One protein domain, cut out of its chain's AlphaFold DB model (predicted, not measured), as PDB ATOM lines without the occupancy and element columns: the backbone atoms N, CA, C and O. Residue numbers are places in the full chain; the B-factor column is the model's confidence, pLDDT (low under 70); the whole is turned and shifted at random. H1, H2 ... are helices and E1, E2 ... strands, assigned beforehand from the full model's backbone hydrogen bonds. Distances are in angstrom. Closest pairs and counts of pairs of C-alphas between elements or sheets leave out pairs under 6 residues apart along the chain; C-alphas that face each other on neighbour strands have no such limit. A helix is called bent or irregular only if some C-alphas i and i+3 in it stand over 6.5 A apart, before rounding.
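AT A GLANCE: This is residues 14 to 142 and 151 to 160 of the 1057 residues of the protein "SREBP regulating gene protein" of Achlya hypogyna (UniProt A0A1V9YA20). With little regular structure, this is a mostly looped body: short helices H1 and H3 pack together near the middle, irregular H2 beside them, E1 toward one end, E2 and the small antiparallel sheet E3 - E4 toward the other. The 139 printed residues run E1, H1, H2, H3, E2, E3, E4, class mixed, with only 41 in named elements. The whole is compact, radius of gyration of the C-alphas 15.6 A, spans 46 by 36 by 27 A.

IN THESE COORDINATES: E3 is residues 125 to 127, E4 157 to 159, ending at C-alpha (-32.277, 49.061, 0.529), and E2 108 to 110. H1 is residues 55 to 62, H3 93 to 100, and H2 65 to 76, 17.4 A long, irregular with C-alphas 66 and 69 7.5 A apart. E1, residues 20 to 23, begins at C-alpha (-20.873, 22.577, 5.755).

HOW THE PARTS SIT: Across E3 and E4, N 126 and O 158 are within hydrogen-bond range, 2.9 A. E1 and E2 pair with no named strand. H1 touches H3, closest C-alphas Val 59 and Cys 97, 5.1 A, at a steep tilt of 49 degrees, opposite ways. H2 is close but not clearly touching H3, closest C-alphas Ile 71 and Pro 93, 7.9 A. Every O i to N i+4 pair is within range in H1 and H3, 6 of 8 in H2.

THE WHOLE: The farthest C-alphas, Leu 29 and Arg 153, are 47.4 A apart. Residues 143 to 150 are not printed, a 17.3 A gap between C-alphas 142 and 151. Links E1 to H1, H2 to H3 and E2 to E3 are long. pLDDT is under 70 in 43 residues, among them 128 to 142.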
ATOM      1  N   VAL A  14     -19.200  25.820  13.808       87.62
ATOM      2  CA  VAL A  14     -18.283  26.328  12.777       87.62
ATOM      3  C   VAL A  14     -18.836  25.985  11.392       87.62
ATOM      4  O   VAL A  14     -19.411  24.914  11.198       87.62
ATOM      5  N   THR A  15     -18.646  26.879  10.418       89.25
ATOM      6  CA  THR A  15     -19.017  26.658   9.012       89.25
ATOM      7  C   THR A  15     -17.775  26.716   8.129       89.25
ATOM      8  O   THR A  15     -16.998  27.670   8.209       89.25
ATOM      9  N   ASP A  16     -17.586  25.702   7.284       89.38
ATOM     10  CA  ASP A  16     -16.441  25.580   6.377       89.38
ATOM     11  C   ASP A  16     -16.662  26.273   5.013       89.38
ATOM     12  O   ASP A  16     -17.779  26.628   4.626       89.38
ATOM     13  N   ALA A  17     -15.590  26.447   4.238       86.88
ATOM     14  CA  ALA A  17     -15.629  27.070   2.911       86.88
ATOM     15  C   ALA A  17     -16.356  26.237   1.840       86.88
ATOM     16  O   ALA A  17     -16.528  26.701   0.712       86.88
ATOM     17  N   ARG A  18     -16.812  25.025   2.178       86.31
ATOM     18  CA  ARG A  18     -17.702  24.193   1.356       86.31
ATOM     19  C   ARG A  18     -19.170  24.347   1.786       86.31
ATOM     20  O   ARG A  18     -20.028  23.650   1.235       86.31
ATOM     21  N   GLY A  19     -19.462  25.235   2.740       84.06
ATOM     22  CA  GLY A  19     -20.791  25.532   3.270       84.06
ATOM     23  C   GLY A  19     -21.318  24.510   4.280       84.06
ATOM     24  O   GLY A  19     -22.497  24.582   4.628       84.06
ATOM     25  N   GLY A  20     -20.498  23.553   4.729       87.25
ATOM     26  CA  GLY A  20     -20.873  22.577   5.755       87.25
ATOM     27  C   GLY A  20     -20.759  23.167   7.154       87.25
ATOM     28  O   GLY A  20     -19.764  23.816   7.459       87.25
ATOM     29  N   THR A  21     -21.773  22.944   7.994       87.94
ATOM     30  CA  THR A  21     -21.766  23.380   9.401       87.94
ATOM     31  C   THR A  21     -21.673  22.175  10.331       87.94
ATOM     32  O   THR A  21     -22.482  21.256  10.211       87.94
ATOM     33  N   CYS A  22     -20.714  22.199  11.254       87.12
ATOM     34  CA  CYS A  22     -20.489  21.172  12.273       87.12
ATOM     35  C   CYS A  22     -20.158  21.814  13.633       87.12
ATOM     36  O   CYS A  22     -19.858  23.010  13.709       87.12
ATOM     37  N   GLU A  23     -20.204  21.032  14.714       84.88
ATOM     38  CA  GLU A  23     -19.638  21.472  15.992       84.88
ATOM     39  C   GLU A  23     -18.118  21.648  15.874       84.88
ATOM     40  O   GLU A  23     -17.435  20.891  15.181       84.88
ATOM     41  N   ARG A  24     -17.563  22.618  16.604       84.12
ATOM     42  CA  ARG A  24     -16.123  22.910  16.638       84.12
ATOM     43  C   ARG A  24     -15.281  21.724  17.129       84.12
ATOM     44  O   ARG A  24     -14.138  21.579  16.708       84.12
ATOM     45  N   SER A  25     -15.856  20.877  17.981       83.19
ATOM     46  CA  SER A  25     -15.307  19.597  18.457       83.19
ATOM     47  C   SER A  25     -15.097  18.569  17.334       83.19
ATOM     48  O   SER A  25     -14.198  17.738  17.429       83.19
ATOM     49  N   ALA A  26     -15.910  18.634  16.275       82.81
ATOM     50  CA  ALA A  26     -15.918  17.711  15.144       82.81
ATOM     51  C   ALA A  26     -15.176  18.252  13.907       82.81
ATOM     52  O   ALA A  26     -15.220  17.634  12.843       82.81
ATOM     53  N   LEU A  27     -14.509  19.406  14.013       84.56
ATOM     54  CA  LEU A  27     -13.758  20.003  12.912       84.56
ATOM     55  C   LEU A  27     -12.513  19.158  12.587       84.56
ATOM     56  O   LEU A  27     -11.708  18.854  13.470       84.56
ATOM     57  N   GLY A  28     -12.339  18.786  11.316       80.75
ATOM     58  CA  GLY A  28     -11.203  17.982  10.870       80.75
ATOM     59  C   GLY A  28      -9.859  18.706  11.006       80.75
ATOM     60  O   GLY A  28      -9.788  19.935  10.984       80.75
ATOM     61  N   LEU A  29      -8.766  17.937  11.079       78.50
ATOM     62  CA  LEU A  29      -7.387  18.462  11.114       78.50
ATOM     63  C   LEU A  29      -7.000  19.253   9.846       78.50
ATOM     64  O   LEU A  29      -6.032  20.009   9.854       78.50
ATOM     65  N   ASP A  30      -7.753  19.093   8.758       81.06
ATOM     66  CA  ASP A  30      -7.659  19.874   7.522       81.06
ATOM     67  C   ASP A  30      -8.439  21.208   7.576       81.06
ATOM     68  O   ASP A  30      -8.351  22.011   6.645       81.06
ATOM     69  N   GLY A  31      -9.171  21.469   8.667       79.44
ATOM     70  CA  GLY A  31     -10.000  22.656   8.887       79.44
ATOM     71  C   GLY A  31     -11.398  22.574   8.265       79.44
ATOM     72  O   GLY A  31     -12.043  23.609   8.103       79.44
ATOM     73  N   CYS A  32     -11.842  21.380   7.865       86.62
ATOM     74  CA  CYS A  32     -13.081  21.145   7.121       86.62
ATOM     75  C   CYS A  32     -14.069  20.299   7.948       86.62
ATOM     76  O   CYS A  32     -13.664  19.465   8.756       86.62
ATOM     77  N   CYS A  33     -15.379  20.489   7.757       85.62
ATOM     78  CA  CYS A  33     -16.391  19.709   8.482       85.62
ATOM     79  C   CYS A  33     -16.571  18.312   7.844       85.62
ATOM     80  O   CYS A  33     -16.897  18.247   6.657       85.62
ATOM     81  N   PRO A  34     -16.380  17.191   8.569       73.00
ATOM     82  CA  PRO A  34     -16.444  15.849   7.983       73.00
ATOM     83  C   PRO A  34     -17.879  15.427   7.632       73.00
ATOM     84  O   PRO A  34     -18.143  15.077   6.485       73.00
ATOM     85  N   GLU A  35     -18.816  15.554   8.576       65.25
ATOM     86  CA  GLU A  35     -20.256  15.388   8.354       65.25
ATOM     87  C   GLU A  35     -21.003  16.571   8.978       65.25
ATOM     88  O   GLU A  35     -20.964  16.789  10.187       65.25
ATOM     89  N   GLY A  36     -21.665  17.374   8.149       60.66
ATOM     90  CA  GLY A  36     -22.402  18.551   8.600       60.66
ATOM     91  C   GLY A  36     -23.450  18.970   7.582       60.66
ATOM     92  O   GLY A  36     -23.236  18.823   6.376       60.66
ATOM     93  N   LEU A  37     -24.584  19.505   8.047       67.56
ATOM     94  CA  LEU A  37     -25.616  20.028   7.146       67.56
ATOM     95  C   LEU A  37     -25.018  21.154   6.292       67.56
ATOM     96  O   LEU A  37     -24.538  22.165   6.815       67.56
ATOM     97  N   ARG A  38     -25.036  20.957   4.969       82.62
ATOM     98  CA  ARG A  38     -24.528  21.916   3.983       82.62
ATOM     99  C   ARG A  38     -25.657  22.807   3.486       82.62
ATOM    100  O   ARG A  38     -26.723  22.305   3.145       82.62
ATOM    101  N   PHE A  39     -25.388  24.107   3.408       84.44
ATOM    102  CA  PHE A  39     -26.273  25.126   2.826       84.44
ATOM    103  C   PHE A  39     -27.693  25.208   3.409       84.44
ATOM    104  O   PHE A  39     -28.607  25.687   2.742       84.44
ATOM    105  N   SER A  40     -27.906  24.731   4.637       81.19
ATOM    106  CA  SER A  40     -29.244  24.743   5.230       81.19
ATOM    107  C   SER A  40     -29.630  26.145   5.716       81.19
ATOM    108  O   SER A  40     -28.842  26.852   6.344       81.19
ATOM    109  N   CYS A  41     -30.890  26.491   5.458       82.94
ATOM    110  CA  CYS A  41     -31.515  27.774   5.752       82.94
ATOM    111  C   CYS A  41     -32.601  27.682   6.842       82.94
ATOM    112  O   CYS A  41     -33.406  28.598   6.960       82.94
ATOM    113  N   ASP A  42     -32.646  26.604   7.639       80.69
ATOM    114  CA  ASP A  42     -33.775  26.295   8.544       80.69
ATOM    115  C   ASP A  42     -34.097  27.419   9.555       80.69
ATOM    116  O   ASP A  42     -35.237  27.576   9.982       80.69
ATOM    117  N   THR A  43     -33.094  28.220   9.928       81.75
ATOM    118  CA  THR A  43     -33.215  29.349  10.868       81.75
ATOM    119  C   THR A  43     -33.292  30.720  10.176       81.75
ATOM    120  O   THR A  43     -33.253  31.755  10.845       81.75
ATOM    121  N   CYS A  44     -33.351  30.750   8.844       85.88
ATOM    122  CA  CYS A  44     -33.323  31.954   8.013       85.88
ATOM    123  C   CYS A  44     -34.721  32.352   7.511       85.88
ATOM    124  O   CYS A  44     -35.681  31.595   7.632       85.88
ATOM    125  N   ASP A  45     -34.872  33.579   7.020       80.88
ATOM    126  CA  ASP A  45     -36.072  34.042   6.318       80.88
ATOM    127  C   ASP A  45     -36.013  33.639   4.841       80.88
ATOM    128  O   ASP A  45     -34.998  33.840   4.170       80.88
ATOM    129  N   ILE A  46     -37.113  33.061   4.348       75.06
ATOM    130  CA  ILE A  46     -37.241  32.599   2.958       75.06
ATOM    131  C   ILE A  46     -37.327  33.800   2.006       75.06
ATOM    132  O   ILE A  46     -36.650  33.822   0.982       75.06
ATOM    133  N   ASP A  47     -38.105  34.815   2.385       75.81
ATOM    134  CA  ASP A  47     -38.271  36.072   1.653       75.81
ATOM    135  C   ASP A  47     -37.351  37.181   2.203       75.81
ATOM    136  O   ASP A  47     -36.754  37.065   3.281       75.81
ATOM    137  N   ALA A  48     -37.245  38.295   1.470       70.94
ATOM    138  CA  ALA A  48     -36.511  39.476   1.924       70.94
ATOM    139  C   ALA A  48     -37.051  39.955   3.294       70.94
ATOM    140  O   ALA A  48     -38.269  40.061   3.458       70.94
ATOM    141  N   PRO A  49     -36.182  40.251   4.284       76.06
ATOM    142  CA  PRO A  49     -34.782  40.675   4.146       76.06
ATOM    143  C   PRO A  49     -33.710  39.564   4.146       76.06
ATOM    144  O   PRO A  49     -32.526  39.889   4.076       76.06
ATOM    145  N   HIS A  50     -34.077  38.277   4.199       84.88
ATOM    146  CA  HIS A  50     -33.125  37.155   4.303       84.88
ATOM    147  C   HIS A  50     -32.167  37.282   5.510       84.88
ATOM    148  O   HIS A  50     -30.940  37.368   5.371       84.88
ATOM    149  N   CYS A  51     -32.751  37.315   6.710       87.31
ATOM    150  CA  CYS A  51     -32.037  37.289   7.985       87.31
ATOM    151  C   CYS A  51     -32.134  35.912   8.655       87.31
ATOM    152  O   CYS A  51     -33.044  35.140   8.371       87.31
ATOM    153  N   CYS A  52     -31.204  35.588   9.552       87.44
ATOM    154  CA  CYS A  52     -31.136  34.333  10.301       87.44
ATOM    155  C   CYS A  52     -30.854  34.598  11.789       87.44
ATOM    156  O   CYS A  52     -30.237  35.606  12.137       87.44
ATOM    157  N   SER A  53     -31.266  33.684  12.672       84.56
ATOM    158  CA  SER A  53     -30.987  33.775  14.119       84.56
ATOM    159  C   SER A  53     -29.572  33.338  14.518       84.56
ATOM    160  O   SER A  53     -29.101  33.702  15.590       84.56
ATOM    161  N   GLU A  54     -28.868  32.586  13.665       84.94
ATOM    162  CA  GLU A  54     -27.517  32.074  13.933       84.94
ATOM    163  C   GLU A  54     -26.523  32.469  12.835       84.94
ATOM    164  O   GLU A  54     -26.773  32.235  11.650       84.94
ATOM    165  N   PHE A  55     -25.354  32.989  13.228       88.69
ATOM    166  CA  PHE A  55     -24.295  33.414  12.302       88.69
ATOM    167  C   PHE A  55     -23.829  32.282  11.378       88.69
ATOM    168  O   PHE A  55     -23.801  32.437  10.161       88.69
ATOM    169  N   HIS A  56     -23.528  31.112  11.944       89.75
ATOM    170  CA  HIS A  56     -23.049  29.937  11.208       89.75
ATOM    171  C   HIS A  56     -24.071  29.452  10.180       89.75
ATOM    172  O   HIS A  56     -23.738  29.198   9.020       89.75
ATOM    173  N   ARG A  57     -25.350  29.423  10.569       87.69
ATOM    174  CA  ARG A  57     -26.433  29.057   9.657       87.69
ATOM    175  C   ARG A  57     -26.686  30.129   8.598       87.69
ATOM    176  O   ARG A  57     -26.935  29.764   7.457       87.69
ATOM    177  N   CYS A  58     -26.505  31.417   8.913       90.00
ATOM    178  CA  CYS A  58     -26.494  32.489   7.912       90.00
ATOM    179  C   CYS A  58     -25.387  32.286   6.873       90.00
ATOM    180  O   CYS A  58     -25.676  32.283   5.681       90.00
ATOM    181  N   VAL A  59     -24.137  32.070   7.301       90.38
ATOM    182  CA  VAL A  59     -23.001  31.882   6.381       90.38
ATOM    183  C   VAL A  59     -23.220  30.650   5.499       90.38
ATOM    184  O   VAL A  59     -23.047  30.735   4.285       90.38
ATOM    185  N   SER A  60     -23.673  29.537   6.086       90.69
ATOM    186  CA  SER A  60     -24.016  28.313   5.352       90.69
ATOM    187  C   SER A  60     -25.144  28.551   4.339       90.69
ATOM    188  O   SER A  60     -24.958  28.276   3.155       90.69
ATOM    189  N   CYS A  61     -26.276  29.120   4.768       90.06
ATOM    190  CA  CYS A  61     -27.429  29.414   3.916       90.06
ATOM    191  C   CYS A  61     -27.081  30.379   2.774       90.06
ATOM    192  O   CYS A  61     -27.356  30.078   1.617       90.06
ATOM    193  N   CYS A  62     -26.408  31.495   3.069       90.69
ATOM    194  CA  CYS A  62     -25.968  32.485   2.082       90.69
ATOM    195  C   CYS A  62     -25.155  31.844   0.946       90.69
ATOM    196  O   CYS A  62     -25.358  32.167  -0.219       90.69
ATOM    197  N   MET A  63     -24.286  30.873   1.257       88.69
ATOM    198  CA  MET A  63     -23.481  30.163   0.256       88.69
ATOM    199  C   MET A  63     -24.263  29.146  -0.595       88.69
ATOM    200  O   MET A  63     -23.666  28.508  -1.464       88.69
ATOM    201  N   SER A  64     -25.564  28.960  -0.353       86.62
ATOM    202  CA  SER A  64     -26.409  28.048  -1.127       86.62
ATOM    203  C   SER A  64     -26.414  28.413  -2.617       86.62
ATOM    204  O   SER A  64     -26.544  29.596  -2.955       86.62
ATOM    205  N   PRO A  65     -26.369  27.424  -3.535       82.25
ATOM    206  CA  PRO A  65     -26.525  27.662  -4.970       82.25
ATOM    207  C   PRO A  65     -27.760  28.504  -5.328       82.25
ATOM    208  O   PRO A  65     -27.707  29.310  -6.256       82.25
ATOM    209  N   ASN A  66     -28.837  28.383  -4.544       80.62
ATOM    210  CA  ASN A  66     -30.099  29.097  -4.753       80.62
ATOM    211  C   ASN A  66     -30.009  30.614  -4.489       80.62
ATOM    212  O   ASN A  66     -30.875  31.357  -4.937       80.62
ATOM    213  N   HIS A  67     -28.971  31.088  -3.790       82.69
ATOM    214  CA  HIS A  67     -28.766  32.510  -3.479       82.69
ATOM    215  C   HIS A  67     -27.606  33.140  -4.274       82.69
ATOM    216  O   HIS A  67     -27.266  34.305  -4.066       82.69
ATOM    217  N   LEU A  68     -27.029  32.419  -5.246       78.44
ATOM    218  CA  LEU A  68     -25.934  32.928  -6.083       78.44
ATOM    219  C   LEU A  68     -26.317  34.169  -6.901       78.44
ATOM    220  O   LEU A  68     -25.481  35.054  -7.077       78.44
ATOM    221  N   GLU A  69     -27.557  34.267  -7.388       74.88
ATOM    222  CA  GLU A  69     -28.028  35.463  -8.102       74.88
ATOM    223  C   GLU A  69     -28.170  36.670  -7.170       74.88
ATOM    224  O   GLU A  69     -27.803  37.779  -7.550       74.88
ATOM    225  N   LEU A  70     -28.593  36.446  -5.922       79.94
ATOM    226  CA  LEU A  70     -28.683  37.479  -4.892       79.94
ATOM    227  C   LEU A  70     -27.289  38.018  -4.524       79.94
ATOM    228  O   LEU A  70     -27.091  39.233  -4.482       79.94
ATOM    229  N   ILE A  71     -26.300  37.133  -4.345       79.81
ATOM    230  CA  ILE A  71     -24.899  37.527  -4.110       79.81
ATOM    231  C   ILE A  71     -24.348  38.311  -5.307       79.81
ATOM    232  O   ILE A  71     -23.774  39.384  -5.125       79.81
ATOM    233  N   ARG A  72     -24.529  37.804  -6.535       78.19
ATOM    234  CA  ARG A  72     -24.065  38.481  -7.759       78.19
ATOM    235  C   ARG A  72     -24.712  39.854  -7.917       78.19
ATOM    236  O   ARG A  72     -24.002  40.817  -8.184       78.19
ATOM    237  N   GLY A  73     -26.023  39.949  -7.699       75.12
ATOM    238  CA  GLY A  73     -26.773  41.200  -7.734       75.12
ATOM    239  C   GLY A  73     -26.213  42.228  -6.755       75.12
ATOM    240  O   GLY A  73     -25.941  43.355  -7.166       75.12
ATOM    241  N   PHE A  74     -25.961  41.828  -5.501       78.75
ATOM    242  CA  PHE A  74     -25.357  42.701  -4.492       78.75
ATOM    243  C   PHE A  74     -23.943  43.145  -4.888       78.75
ATOM    244  O   PHE A  74     -23.663  44.339  -4.910       78.75
ATOM    245  N   VAL A  75     -23.057  42.204  -5.230       78.62
ATOM    246  CA  VAL A  75     -21.639  42.484  -5.526       78.62
ATOM    247  C   VAL A  75     -21.464  43.366  -6.767       78.62
ATOM    248  O   VAL A  75     -20.596  44.234  -6.765       78.62
ATOM    249  N   LEU A  76     -22.298  43.203  -7.801       77.62
ATOM    250  CA  LEU A  76     -22.251  44.028  -9.019       77.62
ATOM    251  C   LEU A  76     -22.617  45.502  -8.788       77.62
ATOM    252  O   LEU A  76     -22.197  46.354  -9.565       77.62
ATOM    253  N   HIS A  77     -23.383  45.801  -7.738       76.25
ATOM    254  CA  HIS A  77     -23.851  47.152  -7.422       76.25
ATOM    255  C   HIS A  77     -23.365  47.640  -6.049       76.25
ATOM    256  O   HIS A  77     -23.888  48.619  -5.516       76.25
ATOM    257  N   ALA A  78     -22.389  46.961  -5.447       77.12
ATOM    258  CA  ALA A  78     -21.849  47.357  -4.157       77.12
ATOM    259  C   ALA A  78     -21.024  48.648  -4.276       77.12
ATOM    260  O   ALA A  78     -20.391  48.915  -5.298       77.12
ATOM    261  N   ASN A  79     -21.009  49.456  -3.216       76.88
ATOM    262  CA  ASN A  79     -20.284  50.722  -3.198       76.88
ATOM    263  C   ASN A  79     -18.770  50.500  -3.428       76.88
ATOM    264  O   ASN A  79     -18.122  49.873  -2.582       76.88
ATOM    265  N   PRO A  80     -18.170  51.050  -4.506       70.19
ATOM    266  CA  PRO A  80     -16.772  50.799  -4.857       70.19
ATOM    267  C   PRO A  80     -15.770  51.386  -3.852       70.19
ATOM    268  O   PRO A  80     -14.609  50.992  -3.849       70.19
ATOM    269  N   ARG A  81     -16.200  52.300  -2.967       73.88
ATOM    270  CA  ARG A  81     -15.374  52.828  -1.868       73.88
ATOM    271  C   ARG A  81     -15.402  51.953  -0.607       73.88
ATOM    272  O   ARG A  81     -14.720  52.278   0.361       73.88
ATOM    273  N   HIS A  82     -16.189  50.874  -0.569       73.56
ATOM    274  CA  HIS A  82     -16.265  50.003   0.605       73.56
ATOM    275  C   HIS A  82     -15.067  49.030   0.653       73.56
ATOM    276  O   HIS A  82     -14.898  48.255  -0.290       73.56
ATOM    277  N   PRO A  83     -14.283  48.971   1.750       72.81
ATOM    278  CA  PRO A  83     -12.991  48.268   1.789       72.81
ATOM    279  C   PRO A  83     -13.055  46.751   1.544       72.81
ATOM    280  O   PRO A  83     -12.038  46.147   1.228       72.81
ATOM    281  N   VAL A  84     -14.234  46.130   1.672       73.62
ATOM    282  CA  VAL A  84     -14.436  44.685   1.424       73.62
ATOM    283  C   VAL A  84     -15.184  44.394   0.116       73.62
ATOM    284  O   VAL A  84     -15.042  43.310  -0.439       73.62
ATOM    285  N   TYR A  85     -15.971  45.347  -0.399       76.31
ATOM    286  CA  TYR A  85     -16.807  45.122  -1.590       76.31
ATOM    287  C   TYR A  85     -16.277  45.823  -2.850       76.31
ATOM    288  O   TYR A  85     -16.627  45.415  -3.952       76.31
ATOM    289  N   GLY A  86     -15.393  46.819  -2.707       66.44
ATOM    290  CA  GLY A  86     -14.786  47.557  -3.820       66.44
ATOM    291  C   GLY A  86     -13.832  46.745  -4.706       66.44
ATOM    292  O   GLY A  86     -13.484  47.203  -5.790       66.44
ATOM    293  N   SER A  87     -13.480  45.519  -4.300       69.94
ATOM    294  CA  SER A  87     -12.630  44.591  -5.066       69.94
ATOM    295  C   SER A  87     -13.343  43.259  -5.382       69.94
ATOM    296  O   SER A  87     -12.913  42.210  -4.891       69.94
ATOM    297  N   PRO A  88     -14.412  43.239  -6.215       64.62
ATOM    298  CA  PRO A  88     -15.224  42.038  -6.476       64.62
ATOM    299  C   PRO A  88     -14.430  40.804  -6.918       64.62
ATOM    300  O   PRO A  88     -14.767  39.677  -6.566       64.62
ATOM    301  N   GLN A  89     -13.352  41.020  -7.673       63.84
ATOM    302  CA  GLN A  89     -12.518  39.974  -8.275       63.84
ATOM    303  C   GLN A  89     -11.749  39.129  -7.242       63.84
ATOM    304  O   GLN A  89     -11.278  38.045  -7.571       63.84
ATOM    305  N   GLN A  90     -11.619  39.610  -6.001       67.06
ATOM    306  CA  GLN A  90     -10.888  38.935  -4.921       67.06
ATOM    307  C   GLN A  90     -11.819  38.278  -3.884       67.06
ATOM    308  O   GLN A  90     -11.349  37.595  -2.972       67.06
ATOM    309  N   LEU A  91     -13.140  38.462  -4.008       77.50
ATOM    310  CA  LEU A  91     -14.107  38.072  -2.986       77.50
ATOM    311  C   LEU A  91     -14.750  36.712  -3.303       77.50
ATOM    312  O   LEU A  91     -15.605  36.585  -4.177       77.50
ATOM    313  N   THR A  92     -14.351  35.669  -2.572       84.31
ATOM    314  CA  THR A  92     -14.961  34.333  -2.698       84.31
ATOM    315  C   THR A  92     -16.371  34.303  -2.087       84.31
ATOM    316  O   THR A  92     -16.640  35.087  -1.175       84.31
ATOM    317  N   PRO A  93     -17.268  33.372  -2.481       83.25
ATOM    318  CA  PRO A  93     -18.605  33.264  -1.882       83.25
ATOM    319  C   PRO A  93     -18.577  33.083  -0.357       83.25
ATOM    320  O   PRO A  93     -19.342  33.727   0.355       83.25
ATOM    321  N   PHE A  94     -17.633  32.284   0.160       86.50
ATOM    322  CA  PHE A  94     -17.399  32.155   1.603       86.50
ATOM    323  C   PHE A  94     -16.945  33.480   2.238       86.50
ATOM    324  O   PHE A  94     -17.441  33.844   3.299       86.50
ATOM    325  N   GLY A  95     -16.042  34.226   1.589       84.38
ATOM    326  CA  GLY A  95     -15.593  35.539   2.062       84.38
ATOM    327  C   GLY A  95     -16.717  36.578   2.086       84.38
ATOM    328  O   GLY A  95     -16.878  37.276   3.085       84.38
ATOM    329  N   PHE A  96     -17.541  36.625   1.034       87.06
ATOM    330  CA  PHE A  96     -18.734  37.471   0.981       87.06
ATOM    331  C   PHE A  96     -19.703  37.123   2.114       87.06
ATOM    332  O   PHE A  96     -20.037  37.998   2.908       87.06
ATOM    333  N   CYS A  97     -20.112  35.857   2.238       88.81
ATOM    334  CA  CYS A  97     -21.095  35.439   3.238       88.81
ATOM    335  C   CYS A  97     -20.574  35.584   4.678       88.81
ATOM    336  O   CYS A  97     -21.289  36.115   5.522       88.81
ATOM    337  N   SER A  98     -19.320  35.206   4.958       87.06
ATOM    338  CA  SER A  98     -18.684  35.361   6.283       87.06
ATOM    339  C   SER A  98     -18.541  36.823   6.721       87.06
ATOM    340  O   SER A  98     -18.560  37.119   7.917       87.06
ATOM    341  N   PHE A  99     -18.422  37.762   5.778       85.50
ATOM    342  CA  PHE A  99     -18.436  39.190   6.090       85.50
ATOM    343  C   PHE A  99     -19.864  39.753   6.181       85.50
ATOM    344  O   PHE A  99     -20.202  40.408   7.163       85.50
ATOM    345  N   ARG A 100     -20.719  39.467   5.188       85.06
ATOM    346  CA  ARG A 100     -22.079  40.017   5.064       85.06
ATOM    347  C   ARG A 100     -23.000  39.569   6.201       85.06
ATOM    348  O   ARG A 100     -23.681  40.412   6.765       85.06
ATOM    349  N   CYS A 101     -22.963  38.290   6.582       87.75
ATOM    350  CA  CYS A 101     -23.795  37.740   7.657       87.75
ATOM    351  C   CYS A 101     -23.467  38.272   9.060       87.75
ATOM    352  O   CYS A 101     -24.124  37.857  10.008       87.75
ATOM    353  N   ARG A 102     -22.457  39.130   9.249       81.88
ATOM    354  CA  ARG A 102     -22.138  39.695  10.571       81.88
ATOM    355  C   ARG A 102     -23.217  40.682  11.017       81.88
ATOM    356  O   ARG A 102     -23.844  41.354  10.196       81.88
ATOM    357  N   THR A 103     -23.386  40.817  12.330       69.06
ATOM    358  CA  THR A 103     -24.173  41.912  12.905       69.06
ATOM    359  C   THR A 103     -23.562  43.243  12.469       69.06
ATOM    360  O   THR A 103     -22.391  43.531  12.711       69.06
ATOM    361  N   SER A 104     -24.347  44.029  11.743       65.31
ATOM    362  CA  SER A 104     -23.901  45.246  11.061       65.31
ATOM    363  C   SER A 104     -24.998  46.307  11.129       65.31
ATOM    364  O   SER A 104     -26.102  46.041  11.603       65.31
ATOM    365  N   SER A 105     -24.751  47.505  10.597       59.75
ATOM    366  CA  SER A 105     -25.770  48.565  10.480       59.75
ATOM    367  C   SER A 105     -26.987  48.188   9.611       59.75
ATOM    368  O   SER A 105     -27.930  48.974   9.499       59.75
ATOM    369  N   ALA A 106     -26.973  47.017   8.964       60.53
ATOM    370  CA  ALA A 106     -28.135  46.440   8.299       60.53
ATOM    371  C   ALA A 106     -29.092  45.734   9.281       60.53
ATOM    372  O   ALA A 106     -30.299  45.800   9.084       60.53
ATOM    373  N   SER A 107     -28.591  45.103  10.349       65.75
ATOM    374  CA  SER A 107     -29.417  44.371  11.328       65.75
ATOM    375  C   SER A 107     -29.529  45.047  12.696       65.75
ATOM    376  O   SER A 107     -30.473  44.776  13.435       65.75
ATOM    377  N   VAL A 108     -28.615  45.960  13.027       65.62
ATOM    378  CA  VAL A 108     -28.607  46.739  14.273       65.62
ATOM    379  C   VAL A 108     -29.372  48.053  14.086       65.62
ATOM    380  O   VAL A 108     -29.246  48.729  13.059       65.62
ATOM    381  N   GLN A 109     -30.165  48.427  15.091       65.88
ATOM    382  CA  GLN A 109     -30.829  49.729  15.171       65.88
ATOM    383  C   GLN A 109     -29.992  50.697  16.011       65.88
ATOM    384  O   GLN A 109     -29.491  51.686  15.472       65.88
ATOM    385  N   HIS A 110     -29.761  50.378  17.290       62.41
ATOM    386  CA  HIS A 110     -28.912  51.156  18.195       62.41
ATOM    387  C   HIS A 110     -28.078  50.228  19.091       62.41
ATOM    388  O   HIS A 110     -28.622  49.545  19.949       62.41
ATOM    389  N   GLN A 111     -26.749  50.241  18.935       63.47
ATOM    390  CA  GLN A 111     -25.794  49.450  19.737       63.47
ATOM    391  C   GLN A 111     -26.147  47.948  19.838       63.47
ATOM    392  O   GLN A 111     -25.763  47.180  18.962       63.47
ATOM    393  N   ASN A 112     -26.874  47.549  20.889       61.28
ATOM    394  CA  ASN A 112     -27.247  46.168  21.204       61.28
ATOM    395  C   ASN A 112     -28.710  45.828  20.861       61.28
ATOM    396  O   ASN A 112     -29.151  44.717  21.160       61.28
ATOM    397  N   SER A 113     -29.467  46.761  20.271       62.88
ATOM    398  CA  SER A 113     -30.817  46.498  19.777       62.88
ATOM    399  C   SER A 113     -30.835  46.159  18.291       62.88
ATOM    400  O   SER A 113     -30.186  46.812  17.464       62.88
ATOM    401  N   TYR A 114     -31.612  45.137  17.948       70.94
ATOM    402  CA  TYR A 114     -31.722  44.628  16.587       70.94
ATOM    403  C   TYR A 114     -33.056  45.010  15.952       70.94
ATOM    404  O   TYR A 114     -34.085  45.063  16.618       70.94
ATOM    405  N   ARG A 115     -33.031  45.224  14.634       71.12
ATOM    406  CA  ARG A 115     -34.196  45.560  13.793       71.12
ATOM    407  C   ARG A 115     -35.155  44.372  13.579       71.12
ATOM    408  O   ARG A 115     -36.149  44.497  12.872       71.12
ATOM    409  N   SER A 116     -34.802  43.190  14.092       72.31
ATOM    410  CA  SER A 116     -35.534  41.925  13.976       72.31
ATOM    411  C   SER A 116     -35.011  40.918  15.013       72.31
ATOM    412  O   SER A 116     -33.849  40.999  15.411       72.31
ATOM    413  N   GLU A 117     -35.829  39.923  15.380       70.31
ATOM    414  CA  GLU A 117     -35.413  38.732  16.154       70.31
ATOM    415  C   GLU A 117     -34.254  37.973  15.465       70.31
ATOM    416  O   GLU A 117     -33.452  37.310  16.122       70.31
ATOM    417  N   LYS A 118     -34.148  38.075  14.132       80.94
ATOM    418  CA  LYS A 118     -33.081  37.470  13.322       80.94
ATOM    419  C   LYS A 118     -32.017  38.516  12.984       80.94
ATOM    420  O   LYS A 118     -32.259  39.437  12.208       80.94
ATOM    421  N   THR A 119     -30.830  38.364  13.568       81.38
ATOM    422  CA  THR A 119     -29.811  39.425  13.666       81.38
ATOM    423  C   THR A 119     -28.679  39.326  12.635       81.38
ATOM    424  O   THR A 119     -27.890  40.266  12.495       81.38
ATOM    425  N   TYR A 120     -28.600  38.228  11.881       87.44
ATOM    426  CA  TYR A 120     -27.556  37.961  10.887       87.44
ATOM    427  C   TYR A 120     -28.170  37.953   9.481       87.44
ATOM    428  O   TYR A 120     -28.903  37.026   9.150       87.44
ATOM    429  N   CYS A 121     -27.920  38.973   8.656       86.06
ATOM    430  CA  CYS A 121     -28.633  39.171   7.384       86.06
ATOM    431  C   CYS A 121     -27.703  39.126   6.170       86.06
ATOM    432  O   CYS A 121     -26.607  39.679   6.216       86.06
ATOM    433  N   TYR A 122     -28.156  38.522   5.066       87.25
ATOM    434  CA  TYR A 122     -27.393  38.473   3.811       87.25
ATOM    435  C   TYR A 122     -28.104  39.083   2.592       87.25
ATOM    436  O   TYR A 122     -27.462  39.266   1.557       87.25
ATOM    437  N   GLY A 123     -29.384  39.453   2.708       80.56
ATOM    438  CA  GLY A 123     -30.173  40.055   1.628       80.56
ATOM    439  C   GLY A 123     -29.724  41.452   1.169       80.56
ATOM    440  O   GLY A 123     -28.905  42.118   1.808       80.56
ATOM    441  N   LEU A 124     -30.315  41.917   0.056       77.88
ATOM    442  CA  LEU A 124     -30.190  43.300  -0.454       77.88
ATOM    443  C   LEU A 124     -30.968  44.326   0.389       77.88
ATOM    444  O   LEU A 124     -30.695  45.523   0.316       77.88
ATOM    445  N   HIS A 125     -31.953  43.856   1.151       76.88
ATOM    446  CA  HIS A 125     -32.868  44.680   1.929       76.88
ATOM    447  C   HIS A 125     -32.654  44.479   3.425       76.88
ATOM    448  O   HIS A 125     -32.275  43.391   3.858       76.88
ATOM    449  N   ARG A 126     -32.971  45.506   4.213       75.38
ATOM    450  CA  ARG A 126     -32.988  45.453   5.677       75.38
ATOM    451  C   ARG A 126     -34.368  45.817   6.243       75.38
ATOM    452  O   ARG A 126     -35.109  46.549   5.580       75.38
ATOM    453  N   PRO A 127     -34.719  45.362   7.460       70.06
ATOM    454  CA  PRO A 127     -35.923  45.839   8.132       70.06
ATOM    455  C   PRO A 127     -35.826  47.347   8.436       70.06
ATOM    456  O   PRO A 127     -34.758  47.846   8.821       70.06
ATOM    457  N   ALA A 128     -36.938  48.068   8.273       65.19
ATOM    458  CA  ALA A 128     -37.068  49.457   8.720       65.19
ATOM    459  C   ALA A 128     -36.926  49.591  10.247       65.19
ATOM    460  O   ALA A 128     -37.017  48.616  10.991       65.19
ATOM    461  N   THR A 129     -36.702  50.821  10.710       60.31
ATOM    462  CA  THR A 129     -36.474  51.173  12.124       60.31
ATOM    463  C   THR A 129     -37.703  51.091  13.034       60.31
ATOM    464  O   THR A 129     -37.560  51.226  14.246       60.31
ATOM    465  N   ASP A 130     -38.896  50.878  12.485       54.16
ATOM    466  CA  ASP A 130     -40.162  51.084  13.205       54.16
ATOM    467  C   ASP A 130     -40.785  49.761  13.700       54.16
ATOM    468  O   ASP A 130     -41.997  49.559  13.616       54.16
ATOM    469  N   LEU A 131     -39.954  48.830  14.182       54.06
ATOM    470  CA  LEU A 131     -40.390  47.557  14.774       54.06
ATOM    471  C   LEU A 131     -39.841  47.371  16.194       54.06
ATOM    472  O   LEU A 131     -38.847  47.986  16.578       54.06
ATOM    473  N   ASP A 132     -40.531  46.533  16.974       50.84
ATOM    474  CA  ASP A 132     -40.312  46.382  18.413       50.84
ATOM    475  C   ASP A 132     -38.853  46.073  18.766       50.84
ATOM    476  O   ASP A 132     -38.264  45.082  18.329       50.84
ATOM    477  N   VAL A 133     -38.288  46.935  19.611       51.69
ATOM    478  CA  VAL A 133     -36.886  46.892  20.025       51.69
ATOM    479  C   VAL A 133     -36.630  45.629  20.851       51.69
ATOM    480  O   VAL A 133     -37.127  45.492  21.974       51.69
ATOM    481  N   ILE A 134     -35.829  44.720  20.292       52.81
ATOM    482  CA  ILE A 134     -35.360  43.501  20.957       52.81
ATOM    483  C   ILE A 134     -33.920  43.718  21.407       52.81
ATOM    484  O   ILE A 134     -33.038  44.023  20.598       52.81
ATOM    485  N   ASN A 135     -33.697  43.559  22.708       56.00
ATOM    486  CA  ASN A 135     -32.377  43.646  23.316       56.00
ATOM    487  C   ASN A 135     -31.568  42.364  23.062       56.00
ATOM    488  O   ASN A 135     -32.110  41.291  22.798       56.00
ATOM    489  N   SER A 136     -30.247  42.458  23.206       53.12
ATOM    490  CA  SER A 136     -29.303  41.345  23.020       53.12
ATOM    491  C   SER A 136     -29.486  40.148  23.970       53.12
ATOM    492  O   SER A 136     -28.823  39.133  23.785       53.12
ATOM    493  N   ASP A 137     -30.355  40.253  24.977       52.72
ATOM    494  CA  ASP A 137     -30.752  39.169  25.886       52.72
ATOM    495  C   ASP A 137     -32.028  38.422  25.431       52.72
ATOM    496  O   ASP A 137     -32.519  37.539  26.134       52.72
ATOM    497  N   GLY A 138     -32.577  38.770  24.260       49.88
ATOM    498  CA  GLY A 138     -33.817  38.205  23.728       49.88
ATOM    499  C   GLY A 138     -35.087  38.789  24.352       49.88
ATOM    500  O   GLY A 138     -36.188  38.344  24.021       49.88
ATOM    501  N   THR A 139     -34.978  39.788  25.234       50.59
ATOM    502  CA  THR A 139     -36.150  40.491  25.758       50.59
ATOM    503  C   THR A 139     -36.611  41.560  24.768       50.59
ATOM    504  O   THR A 139     -35.937  42.560  24.515       50.59
ATOM    505  N   ALA A 140     -37.798  41.354  24.196       48.94
ATOM    506  CA  ALA A 140     -38.563  42.446  23.605       48.94
ATOM    507  C   ALA A 140     -39.041  43.385  24.724       48.94
ATOM    508  O   ALA A 140     -39.423  42.922  25.808       48.94
ATOM    509  N   ASN A 141     -39.048  44.695  24.464       43.97
ATOM    510  CA  ASN A 141     -39.584  45.682  25.401       43.97
ATOM    511  C   ASN A 141     -41.014  45.309  25.837       43.97
ATOM    512  O   ASN A 141     -41.935  45.273  25.027       43.97
ATOM    513  N   LYS A 142     -41.228  45.074  27.141       40.03
ATOM    514  CA  LYS A 142     -42.539  44.700  27.721       40.03
ATOM    515  C   LYS A 142     -43.541  45.867  27.814       40.03
ATOM    516  O   LYS A 142     -44.400  45.891  28.694       40.03
ATOM    517  N   ARG A 151     -49.877  40.009  13.300       42.94
ATOM    518  CA  ARG A 151     -48.799  39.469  12.447       42.94
ATOM    519  C   ARG A 151     -49.337  39.108  11.050       42.94
ATOM    520  O   ARG A 151     -49.679  37.950  10.829       42.94
ATOM    521  N   ARG A 152     -49.392  40.073  10.111       40.38
ATOM    522  CA  ARG A 152     -49.359  39.862   8.633       40.38
ATOM    523  C   ARG A 152     -49.364  41.165   7.797       40.38
ATOM    524  O   ARG A 152     -50.244  41.371   6.967       40.38
ATOM    525  N   ARG A 153     -48.333  42.009   7.931       36.03
ATOM    526  CA  ARG A 153     -47.775  42.799   6.807       36.03
ATOM    527  C   ARG A 153     -46.259  42.925   7.002       36.03
ATOM    528  O   ARG A 153     -45.866  43.269   8.114       36.03
ATOM    529  N   PRO A 154     -45.414  42.653   5.990       43.19
ATOM    530  CA  PRO A 154     -44.016  43.057   6.065       43.19
ATOM    531  C   PRO A 154     -43.970  44.588   6.148       43.19
ATOM    532  O   PRO A 154     -44.660  45.271   5.385       43.19
ATOM    533  N   GLY A 155     -43.199  45.116   7.100       50.56
ATOM    534  CA  GLY A 155     -42.905  46.547   7.157       50.56
ATOM    535  C   GLY A 155     -42.163  47.002   5.894       50.56
ATOM    536  O   GLY A 155     -41.647  46.156   5.154       50.56
ATOM    537  N   PRO A 156     -42.104  48.315   5.613       57.00
ATOM    538  CA  PRO A 156     -41.326  48.818   4.487       57.00
ATOM    539  C   PRO A 156     -39.878  48.320   4.596       57.00
ATOM    540  O   PRO A 156     -39.240  48.451   5.638       57.00
ATOM    541  N   LEU A 157     -39.379  47.699   3.530       65.44
ATOM    542  CA  LEU A 157     -38.003  47.226   3.453       65.44
ATOM    543  C   LEU A 157     -37.120  48.340   2.896       65.44
ATOM    544  O   LEU A 157     -37.383  48.862   1.812       65.44
ATOM    545  N   GLU A 158     -36.054  48.679   3.611       69.19
ATOM    546  CA  GLU A 158     -35.060  49.637   3.128       69.19
ATOM    547  C   GLU A 158     -34.005  48.919   2.267       69.19
ATOM    548  O   GLU A 158     -33.633  47.784   2.581       69.19
ATOM    549  N   PRO A 159     -33.483  49.545   1.196       68.75
ATOM    550  CA  PRO A 159     -32.277  49.061   0.529       68.75
ATOM    551  C   PRO A 159     -31.057  49.194   1.456       68.75
ATOM    552  O   PRO A 159     -30.976  50.104   2.282       68.75
ATOM    553  N   ASP A 160     -30.093  48.283   1.322       72.44
ATOM    554  CA  ASP A 160     -28.845  48.349   2.085       72.44
ATOM    555  C   ASP A 160     -28.007  49.598   1.723       72.44
ATOM    556  O   ASP A 160     -27.828  49.881   0.538       72.44
TER     557      ASP A 160